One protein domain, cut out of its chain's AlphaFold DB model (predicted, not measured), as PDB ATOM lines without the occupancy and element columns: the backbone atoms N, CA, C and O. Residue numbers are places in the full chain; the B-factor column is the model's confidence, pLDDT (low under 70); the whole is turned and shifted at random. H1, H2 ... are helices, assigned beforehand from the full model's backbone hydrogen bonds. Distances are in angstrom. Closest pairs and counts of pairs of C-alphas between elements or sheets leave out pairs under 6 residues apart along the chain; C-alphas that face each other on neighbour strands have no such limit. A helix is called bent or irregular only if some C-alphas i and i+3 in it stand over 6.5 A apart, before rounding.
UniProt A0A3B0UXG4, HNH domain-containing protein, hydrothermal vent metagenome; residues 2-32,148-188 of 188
ATOM      1  N   ASN A   2       1.010 -10.072  45.486       87.00
ATOM      2  CA  ASN A   2       0.191  -9.625  44.351       87.00
ATOM      3  C   ASN A   2       0.973  -9.805  43.040       87.00
ATOM      4  O   ASN A   2       1.936  -9.077  42.790       87.00
ATOM      5  N   TYR A   3       0.548 -10.751  42.201       90.69
ATOM      6  CA  TYR A   3       1.190 -11.055  40.917       90.69
ATOM      7  C   TYR A   3       1.160  -9.886  39.919       90.69
ATOM      8  O   TYR A   3       2.020  -9.818  39.045       90.69
ATOM      9  N   LEU A   4       0.255  -8.910  40.080       91.25
ATOM     10  CA  LEU A   4       0.218  -7.713  39.229       91.25
ATOM     11  C   LEU A   4       1.484  -6.856  39.353       91.25
ATOM     12  O   LEU A   4       1.820  -6.147  38.414       91.25
ATOM     13  N   SER A   5       2.219  -6.950  40.466       92.69
ATOM     14  CA  SER A   5       3.508  -6.257  40.628       92.69
ATOM     15  C   SER A   5       4.600  -6.763  39.672       92.69
ATOM     16  O   SER A   5       5.528  -6.021  39.354       92.69
ATOM     17  N   LEU A   6       4.467  -8.001  39.181       94.25
ATOM     18  CA  LEU A   6       5.371  -8.607  38.199       94.25
ATOM     19  C   LEU A   6       4.942  -8.312  36.755       94.25
ATOM     20  O   LEU A   6       5.737  -8.467  35.829       94.25
ATOM     21  N   PHE A   7       3.694  -7.891  36.548       93.56
ATOM     22  CA  PHE A   7       3.119  -7.679  35.227       93.56
ATOM     23  C   PHE A   7       3.200  -6.207  34.804       93.56
ATOM     24  O   PHE A   7       2.893  -5.295  35.569       93.56
ATOM     25  N   LYS A   8       3.573  -5.959  33.544       92.31
ATOM     26  CA  LYS A   8       3.561  -4.623  32.933       92.31
ATOM     27  C   LYS A   8       2.859  -4.687  31.585       92.31
ATOM     28  O   LYS A   8       3.365  -5.303  30.653       92.31
ATOM     29  N   MET A   9       1.718  -4.009  31.476       94.19
ATOM     30  CA  MET A   9       1.019  -3.859  30.202       94.19
ATOM     31  C   MET A   9       1.869  -3.006  29.240       94.19
ATOM     32  O   MET A   9       2.402  -1.972  29.668       94.19
ATOM     33  N   PRO A  10       1.999  -3.374  27.952       93.06
ATOM     34  CA  PRO A  10       2.601  -2.495  26.960       93.06
ATOM     35  C   PRO A  10       1.853  -1.160  26.891       93.06
ATOM     36  O   PRO A  10       0.624  -1.099  26.933       93.06
ATOM     37  N   LYS A  11       2.608  -0.065  26.767       90.31
ATOM     38  CA  LYS A  11       2.028   1.263  26.550       90.31
ATOM     39  C   LYS A  11       1.588   1.384  25.096       90.31
ATOM     40  O   LYS A  11       2.366   1.092  24.191       90.31
ATOM     41  N   GLN A  12       0.371   1.872  24.877       90.94
ATOM     42  CA  GLN A  12      -0.095   2.197  23.536       90.94
ATOM     43  C   GLN A  12       0.769   3.312  22.935       90.94
ATOM     44  O   GLN A  12       1.012   4.346  23.564       90.94
ATOM     45  N   VAL A  13       1.232   3.097  21.707       93.88
ATOM     46  CA  VAL A  13       2.012   4.087  20.963       93.88
ATOM     47  C   VAL A  13       1.072   5.156  20.407       93.88
ATOM     48  O   VAL A  13       0.002   4.842  19.889       93.88
ATOM     49  N   LYS A  14       1.484   6.426  20.497       96.06
ATOM     50  CA  LYS A  14       0.798   7.559  19.864       96.06
ATOM     51  C   LYS A  14       1.560   7.992  18.616       96.06
ATOM     52  O   LYS A  14       2.772   8.188  18.686       96.06
ATOM     53  N   ILE A  15       0.848   8.208  17.514       97.25
ATOM     54  CA  ILE A  15       1.371   8.794  16.273       97.25
ATOM     55  C   ILE A  15       1.985  10.164  16.585       97.25
ATOM     56  O   ILE A  15       3.154  10.410  16.294       97.25
ATOM     57  N   THR A  16       1.253  11.013  17.310       97.12
ATOM     58  CA  THR A  16       1.727  12.333  17.772       97.12
ATOM     59  C   THR A  16       2.880  12.258  18.778       97.12
ATOM     60  O   THR A  16       3.579  13.243  19.001       97.12
ATOM     61  N   GLY A  17       3.177  11.075  19.329       96.12
ATOM     62  CA  GLY A  17       4.392  10.839  20.112       96.12
ATOM     63  C   GLY A  17       5.685  11.011  19.301       96.12
ATOM     64  O   GLY A  17       6.763  11.108  19.885       96.12
ATOM     65  N   ARG A  18       5.597  11.070  17.965       95.88
ATOM     66  CA  ARG A  18       6.724  11.323  17.053       95.88
ATOM     67  C   ARG A  18       6.786  12.756  16.521       95.88
ATOM     68  O   ARG A  18       7.698  13.053  15.755       95.88
ATOM     69  N   SER A  19       5.892  13.655  16.943       95.88
ATOM     70  CA  SER A  19       5.833  15.034  16.433       95.88
ATOM     71  C   SER A  19       7.172  15.769  16.531       95.88
ATOM     72  O   SER A  19       7.627  16.332  15.540       95.88
ATOM     73  N   SER A  20       7.855  15.698  17.679       93.69
ATOM     74  CA  SER A  20       9.174  16.327  17.844       93.69
ATOM     75  C   SER A  20      10.242  15.714  16.936       93.69
ATOM     76  O   SER A  20      11.091  16.437  16.427       93.69
ATOM     77  N   SER A  21      10.202  14.397  16.706       94.94
ATOM     78  CA  SER A  21      11.130  13.727  15.788       94.94
ATOM     79  C   SER A  21      10.927  14.208  14.354       94.94
ATOM     80  O   SER A  21      11.907  14.491  13.678       94.94
ATOM     81  N   ILE A  22       9.674  14.365  13.918       97.25
ATOM     82  CA  ILE A  22       9.357  14.905  12.591       97.25
ATOM     83  C   ILE A  22       9.847  16.347  12.457       97.25
ATOM     84  O   ILE A  22      10.571  16.646  11.514       97.25
ATOM     85  N   THR A  23       9.544  17.220  13.423       96.88
ATOM     86  CA  THR A  23      10.049  18.603  13.405       96.88
ATOM     87  C   THR A  23      11.576  18.645  13.344       96.88
ATOM     88  O   THR A  23      12.136  19.405  12.563       96.88
ATOM     89  N   ASN A  24      12.262  17.798  14.117       95.44
ATOM     90  CA  ASN A  24      13.720  17.731  14.083       95.44
ATOM     91  C   ASN A  24      14.254  17.323  12.704       95.44
ATOM     92  O   ASN A  24      15.254  17.886  12.282       95.44
ATOM     93  N   VAL A  25      13.600  16.403  11.985       96.62
ATOM     94  CA  VAL A  25      14.027  16.017  10.627       96.62
ATOM     95  C   VAL A  25      13.879  17.180   9.643       96.62
ATOM     96  O   VAL A  25      14.812  17.423   8.887       96.62
ATOM     97  N   PHE A  26      12.778  17.942   9.696       98.06
ATOM     98  CA  PHE A  26      12.604  19.151   8.871       98.06
ATOM     99  C   PHE A  26      13.684  20.203   9.135       98.06
ATOM    100  O   PHE A  26      14.090  20.925   8.229       98.06
ATOM    101  N   ILE A  27      14.145  20.316  10.379       96.94
ATOM    102  CA  ILE A  27      15.223  21.243  10.720       96.94
ATOM    103  C   ILE A  27      16.554  20.691  10.224       96.94
ATOM    104  O   ILE A  27      17.266  21.381   9.508       96.94
ATOM    105  N   SER A  28      16.887  19.448  10.564       95.25
ATOM    106  CA  SER A  28      18.174  18.851  10.208       95.25
ATOM    107  C   SER A  28      18.371  18.702   8.700       95.25
ATOM    108  O   SER A  28      19.506  18.770   8.242       95.25
ATOM    109  N   SER A  29      17.299  18.537   7.916       97.00
ATOM    110  CA  SER A  29      17.383  18.363   6.461       97.00
ATOM    111  C   SER A  29      17.846  19.610   5.709       97.00
ATOM    112  O   SER A  29      18.258  19.495   4.561       97.00
ATOM    113  N   ILE A  30      17.742  20.793   6.319       97.12
ATOM    114  CA  ILE A  30      18.165  22.057   5.700       97.12
ATOM    115  C   ILE A  30      19.538  22.521   6.191       97.12
ATOM    116  O   ILE A  30      20.011  23.561   5.748       97.12
ATOM    117  N   ILE A  31      20.177  21.786   7.106       97.75
ATOM    118  CA  ILE A  31      21.465  22.171   7.687       97.75
ATOM    119  C   ILE A  31      22.591  21.797   6.717       97.75
ATOM    120  O   ILE A  31      22.769  20.611   6.438       97.75
ATOM    121  N   PRO A  32      23.389  22.770   6.237       97.44
ATOM    122  CA  PRO A  32      24.542  22.487   5.398       97.44
ATOM    123  C   PRO A  32      25.543  21.572   6.102       97.44
ATOM    124  O   PRO A  32      25.788  21.695   7.308       97.44
ATOM    125  N   SER A 148      17.228  34.723   5.698       97.75
ATOM    126  CA  SER A 148      17.864  35.768   4.891       97.75
ATOM    127  C   SER A 148      18.566  35.209   3.646       97.75
ATOM    128  O   SER A 148      18.581  35.874   2.617       97.75
ATOM    129  N   ILE A 149      19.105  33.984   3.704       97.50
ATOM    130  CA  ILE A 149      19.790  33.349   2.564       97.50
ATOM    131  C   ILE A 149      18.804  32.780   1.537       97.50
ATOM    132  O   ILE A 149      18.985  32.988   0.340       97.50
ATOM    133  N   VAL A 150      17.784  32.035   1.978       97.44
ATOM    134  CA  VAL A 150      16.865  31.325   1.058       97.44
ATOM    135  C   VAL A 150      15.666  32.169   0.620       97.44
ATOM    136  O   VAL A 150      14.919  31.763  -0.272       97.44
ATOM    137  N   GLY A 151      15.470  33.326   1.256       98.19
ATOM    138  CA  GLY A 151      14.322  34.199   1.054       98.19
ATOM    139  C   GLY A 151      13.101  33.796   1.887       98.19
ATOM    140  O   GLY A 151      12.921  32.644   2.289       98.19
ATOM    141  N   GLU A 152      12.235  34.776   2.147       97.94
ATOM    142  CA  GLU A 152      11.048  34.603   2.991       97.94
ATOM    143  C   GLU A 152      10.050  33.585   2.428       97.94
ATOM    144  O   GLU A 152       9.521  32.781   3.192       97.94
ATOM    145  N   GLU A 153       9.835  33.574   1.112       98.38
ATOM    146  CA  GLU A 153       8.912  32.646   0.452       98.38
ATOM    147  C   GLU A 153       9.326  31.183   0.675       98.38
ATOM    148  O   GLU A 153       8.563  30.399   1.241       98.38
ATOM    149  N   THR A 154      10.565  30.828   0.316       98.50
ATOM    150  CA  THR A 154      11.119  29.477   0.505       98.50
ATOM    151  C   THR A 154      11.106  29.069   1.976       98.50
ATOM    152  O   THR A 154      10.725  27.947   2.318       98.50
ATOM    153  N   TRP A 155      11.502  29.989   2.862       98.06
ATOM    154  CA  TRP A 155      11.538  29.743   4.298       98.06
ATOM    155  C   TRP A 155      10.149  29.444   4.864       98.06
ATOM    156  O   TRP A 155       9.971  28.451   5.572       98.06
ATOM    157  N   ASN A 156       9.155  30.269   4.532       98.25
ATOM    158  CA  ASN A 156       7.782  30.076   4.986       98.25
ATOM    159  C   ASN A 156       7.206  28.777   4.420       98.25
ATOM    160  O   ASN A 156       6.628  27.992   5.174       98.25
ATOM    161  N   LYS A 157       7.462  28.482   3.139       98.62
ATOM    162  CA  LYS A 157       6.982  27.253   2.506       98.62
ATOM    163  C   LYS A 157       7.513  25.990   3.186       98.62
ATOM    164  O   LYS A 157       6.773  25.023   3.364       98.62
ATOM    165  N   HIS A 158       8.778  25.993   3.613       98.31
ATOM    166  CA  HIS A 158       9.371  24.881   4.366       98.31
ATOM    167  C   HIS A 158       8.624  24.601   5.678       98.31
ATOM    168  O   HIS A 158       8.324  23.449   6.003       98.31
ATOM    169  N   TRP A 159       8.272  25.654   6.418       98.12
ATOM    170  CA  TRP A 159       7.554  25.522   7.686       98.12
ATOM    171  C   TRP A 159       6.070  25.194   7.514       98.12
ATOM    172  O   TRP A 159       5.538  24.421   8.310       98.12
ATOM    173  N   GLU A 160       5.424  25.689   6.458       98.50
ATOM    174  CA  GLU A 160       4.078  25.253   6.066       98.50
ATOM    175  C   GLU A 160       4.040  23.747   5.786       98.50
ATOM    176  O   GLU A 160       3.165  23.045   6.295       98.50
ATOM    177  N   ASN A 161       5.022  23.229   5.039       98.56
ATOM    178  CA  ASN A 161       5.131  21.795   4.770       98.56
ATOM    179  C   ASN A 161       5.295  20.995   6.075       98.56
ATOM    180  O   ASN A 161       4.663  19.950   6.247       98.56
ATOM    181  N   CYS A 162       6.105  21.489   7.021       98.31
ATOM    182  CA  CYS A 162       6.243  20.867   8.339       98.31
ATOM    183  C   CYS A 162       4.901  20.830   9.086       98.31
ATOM    184  O   CYS A 162       4.533  19.784   9.625       98.31
ATOM    185  N   GLU A 163       4.157  21.938   9.124       98.25
ATOM    186  CA  GLU A 163       2.870  21.996   9.828       98.25
ATOM    187  C   GLU A 163       1.812  21.101   9.172       98.25
ATOM    188  O   GLU A 163       1.073  20.415   9.876       98.25
ATOM    189  N   GLN A 164       1.790  21.003   7.842       98.62
ATOM    190  CA  GLN A 164       0.878  20.105   7.130       98.62
ATOM    191  C   GLN A 164       1.097  18.630   7.512       98.62
ATOM    192  O   GLN A 164       0.136  17.879   7.722       98.62
ATOM    193  N   VAL A 165       2.358  18.205   7.661       98.50
ATOM    194  CA  VAL A 165       2.683  16.853   8.144       98.50
ATOM    195  C   VAL A 165       2.226  16.671   9.594       98.50
ATOM    196  O   VAL A 165       1.629  15.644   9.922       98.50
ATOM    197  N   GLN A 166       2.452  17.663  10.462       98.19
ATOM    198  CA  GLN A 166       2.005  17.607  11.858       98.19
ATOM    199  C   GLN A 166       0.482  17.495  11.965       98.19
ATOM    200  O   GLN A 166      -0.017  16.680  12.742       98.19
ATOM    201  N   GLU A 167      -0.262  18.249  11.161       98.50
ATOM    202  CA  GLU A 167      -1.723  18.194  11.155       98.50
ATOM    203  C   GLU A 167      -2.243  16.837  10.667       98.50
ATOM    204  O   GLU A 167      -3.136  16.237  11.275       98.50
ATOM    205  N   THR A 168      -1.598  16.273   9.646       98.56
ATOM    206  CA  THR A 168      -1.898  14.914   9.177       98.56
ATOM    207  C   THR A 168      -1.697  13.883  10.296       98.56
ATOM    208  O   THR A 168      -2.538  13.003  10.492       98.56
ATOM    209  N   MET A 169      -0.632  14.014  11.096       98.38
ATOM    210  CA  MET A 169      -0.395  13.144  12.255       98.38
ATOM    211  C   MET A 169      -1.472  13.288  13.338       98.38
ATOM    212  O   MET A 169      -1.872  12.282  13.930       98.38
ATOM    213  N   ARG A 170      -1.954  14.511  13.607       98.56
ATOM    214  CA  ARG A 170      -3.045  14.757  14.569       98.56
ATOM    215  C   ARG A 170      -4.344  14.108  14.094       98.56
ATOM    216  O   ARG A 170      -4.970  13.370  14.856       98.56
ATOM    217  N   THR A 171      -4.690  14.289  12.823       98.50
ATOM    218  CA  THR A 171      -5.867  13.657  12.209       98.50
ATOM    219  C   THR A 171      -5.783  12.127  12.274       98.50
ATOM    220  O   THR A 171      -6.737  11.461  12.691       98.50
ATOM    221  N   ALA A 172      -4.621  11.555  11.946       98.31
ATOM    222  CA  ALA A 172      -4.393  10.115  12.032       98.31
ATOM    223  C   ALA A 172      -4.515   9.586  13.475       98.31
ATOM    224  O   ALA A 172      -5.086   8.516  13.688       98.31
ATOM    225  N   GLN A 173      -4.035  10.338  14.473       98.31
ATOM    226  CA  GLN A 173      -4.156   9.975  15.890       98.31
ATOM    227  C   GLN A 173      -5.623   9.882  16.331       98.31
ATOM    228  O   GLN A 173      -6.001   8.895  16.962       98.31
ATOM    229  N   VAL A 174      -6.461  10.853  15.951       98.44
ATOM    230  CA  VAL A 174      -7.902  10.842  16.266       98.44
ATOM    231  C   VAL A 174      -8.585   9.611  15.670       98.44
ATOM    232  O   VAL A 174      -9.393   8.957  16.333       98.44
ATOM    233  N   LEU A 175      -8.270   9.262  14.419       98.38
ATOM    234  CA  LEU A 175      -8.823   8.063  13.791       98.38
ATOM    235  C   LEU A 175      -8.337   6.783  14.488       98.38
ATOM    236  O   LEU A 175      -9.146   5.895  14.756       98.38
ATOM    237  N   ALA A 176      -7.048   6.699  14.826       97.94
ATOM    238  CA  ALA A 176      -6.477   5.554  15.532       97.94
ATOM    239  C   ALA A 176      -7.143   5.327  16.901       97.94
ATOM    240  O   ALA A 176      -7.442   4.188  17.262       97.94
ATOM    241  N   GLU A 177      -7.442   6.397  17.639       97.44
ATOM    242  CA  GLU A 177      -8.173   6.332  18.911       97.44
ATOM    243  C   GLU A 177      -9.614   5.846  18.716       97.44
ATOM    244  O   GLU A 177     -10.061   4.949  19.432       97.44
ATOM    245  N   LYS A 178     -10.321   6.350  17.695       97.88
ATOM    246  CA  LYS A 178     -11.666   5.863  17.339       97.88
ATOM    247  C   LYS A 178     -11.661   4.372  16.994       97.88
ATOM    248  O   LYS A 178     -12.549   3.645  17.439       97.88
ATOM    249  N   ILE A 179     -10.679   3.912  16.215       97.44
ATOM    250  CA  ILE A 179     -10.510   2.491  15.871       97.44
ATOM    251  C   ILE A 179     -10.271   1.670  17.141       97.44
ATOM    252  O   ILE A 179     -10.948   0.668  17.358       97.44
ATOM    253  N   ASN A 180      -9.356   2.118  18.001       96.19
ATOM    254  CA  ASN A 180      -9.023   1.430  19.241       96.19
ATOM    255  C   ASN A 180     -10.242   1.288  20.172       96.19
ATOM    256  O   ASN A 180     -10.533   0.178  20.611       96.19
ATOM    257  N   ILE A 181     -11.005   2.365  20.391       96.75
ATOM    258  CA  ILE A 181     -12.229   2.347  21.210       96.75
ATOM    259  C   ILE A 181     -13.264   1.377  20.633       96.75
ATOM    260  O   ILE A 181     -13.819   0.562  21.369       96.75
ATOM    261  N   LYS A 182     -13.507   1.423  19.315       97.88
ATOM    262  CA  LYS A 182     -14.457   0.514  18.653       97.88
ATOM    263  C   LYS A 182     -14.064  -0.954  18.821       97.88
ATOM    264  O   LYS A 182     -14.931  -1.781  19.080       97.88
ATOM    265  N   ILE A 183     -12.777  -1.272  18.683       96.62
ATOM    266  CA  ILE A 183     -12.270  -2.637  18.862       96.62
ATOM    267  C   ILE A 183     -12.413  -3.066  20.324       96.62
ATOM    268  O   ILE A 183     -12.971  -4.125  20.579       96.62
ATOM    269  N   ILE A 184     -11.983  -2.241  21.282       95.19
ATOM    270  CA  ILE A 184     -12.106  -2.552  22.715       95.19
ATOM    271  C   ILE A 184     -13.564  -2.823  23.094       95.19
ATOM    272  O   ILE A 184     -13.832  -3.806  23.771       95.19
ATOM    273  N   ASN A 185     -14.507  -2.002  22.625       96.19
ATOM    274  CA  ASN A 185     -15.932  -2.179  22.915       96.19
ATOM    275  C   ASN A 185     -16.539  -3.448  22.297       96.19
ATOM    276  O   ASN A 185     -17.614  -3.851  22.714       96.19
ATOM    277  N   LYS A 186     -15.888  -4.064  21.303       96.69
ATOM    278  CA  LYS A 186     -16.317  -5.349  20.732       96.69
ATOM    279  C   LYS A 186     -15.859  -6.551  21.569       96.69
ATOM    280  O   LYS A 186     -16.452  -7.618  21.465       96.69
ATOM    281  N   PHE A 187     -14.780  -6.391  22.334       90.69
ATOM    282  CA  PHE A 187     -14.173  -7.450  23.152       90.69
ATOM    283  C   PHE A 187     -14.381  -7.246  24.661       90.69
ATOM    284  O   PHE A 187     -13.849  -8.017  25.458       90.69
ATOM    285  N   LYS A 188     -15.118  -6.203  25.041       74.06
ATOM    286  CA  LYS A 188     -15.714  -6.036  26.367       74.06
ATOM    287  C   LYS A 188     -17.143  -6.545  26.325       74.06
ATOM    288  O   LYS A 188     -17.554  -7.126  27.348       74.06
TER     289      LYS A 188
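AT A GLANCE: This is residues 2 to 32 and 148 to 188 of the 188 residues of the protein "HNH domain-containing protein" of hydrothermal vent metagenome (UniProt A0A3B0UXG4). One long straight helix, H3, makes the length of a rod, and a shorter irregular helix, H2, packs side by side along part of it, running the opposite way. From H2 an extended strand-less arm, residues 2 to 11, sticks out and bears the tiny helix H1, away from both other helices. The printed part has 72 residues with three named helices in the order H1, H2, H3 and no named strand, and its class is all helix. The whole is extended, with a radius of gyration of the C-alphas of 19.1 A and spans of 62 by 28 by 11 A.

IN THESE COORDINATES: H3, residues 152 to 187, measures 53.0 A from C-alpha 152 at (11.048, 34.603, 2.991) to C-alpha 187 at (-14.173, -7.450, 23.152). H2, residues 15 to 28, measures 20.5 A and begins at C-alpha 15 at (1.371, 8.794, 16.273). It is irregular: C-alphas 17 and 20 are 7.6 A apart. H1 is residues 3 to 6, 5.6 A long.

HOW THE PARTS SIT: H3 touches H2 with residues 158 to 173 alone; their closest C-alphas, those of Ile 15 and Gln 173, are 5.7 A apart. The two run opposite ways at a shallow tilt of 18 degrees. H1 is apart from H2 and from H3. In H3 every O i to N i+4 pair is within hydrogen-bond range, in H2 7 of 10 are, and H1 is too short for such a pair.

THE WHOLE: The C-alphas of Asn 2 and Gly 151, the two farthest apart, are 63.2 A from each other. Residues 33 to 147 are not printed, and C-alphas 32 and 148 are 14.9 A apart across this cut, which the link from H2 to H3 crosses. The link from H1 to H2 is short, with 8 residues. Residues 2 to 11, 148 to 157 and 181 to 188 stand free. The mean pLDDT of the printed part is 96.1, and no printed residue is under 70.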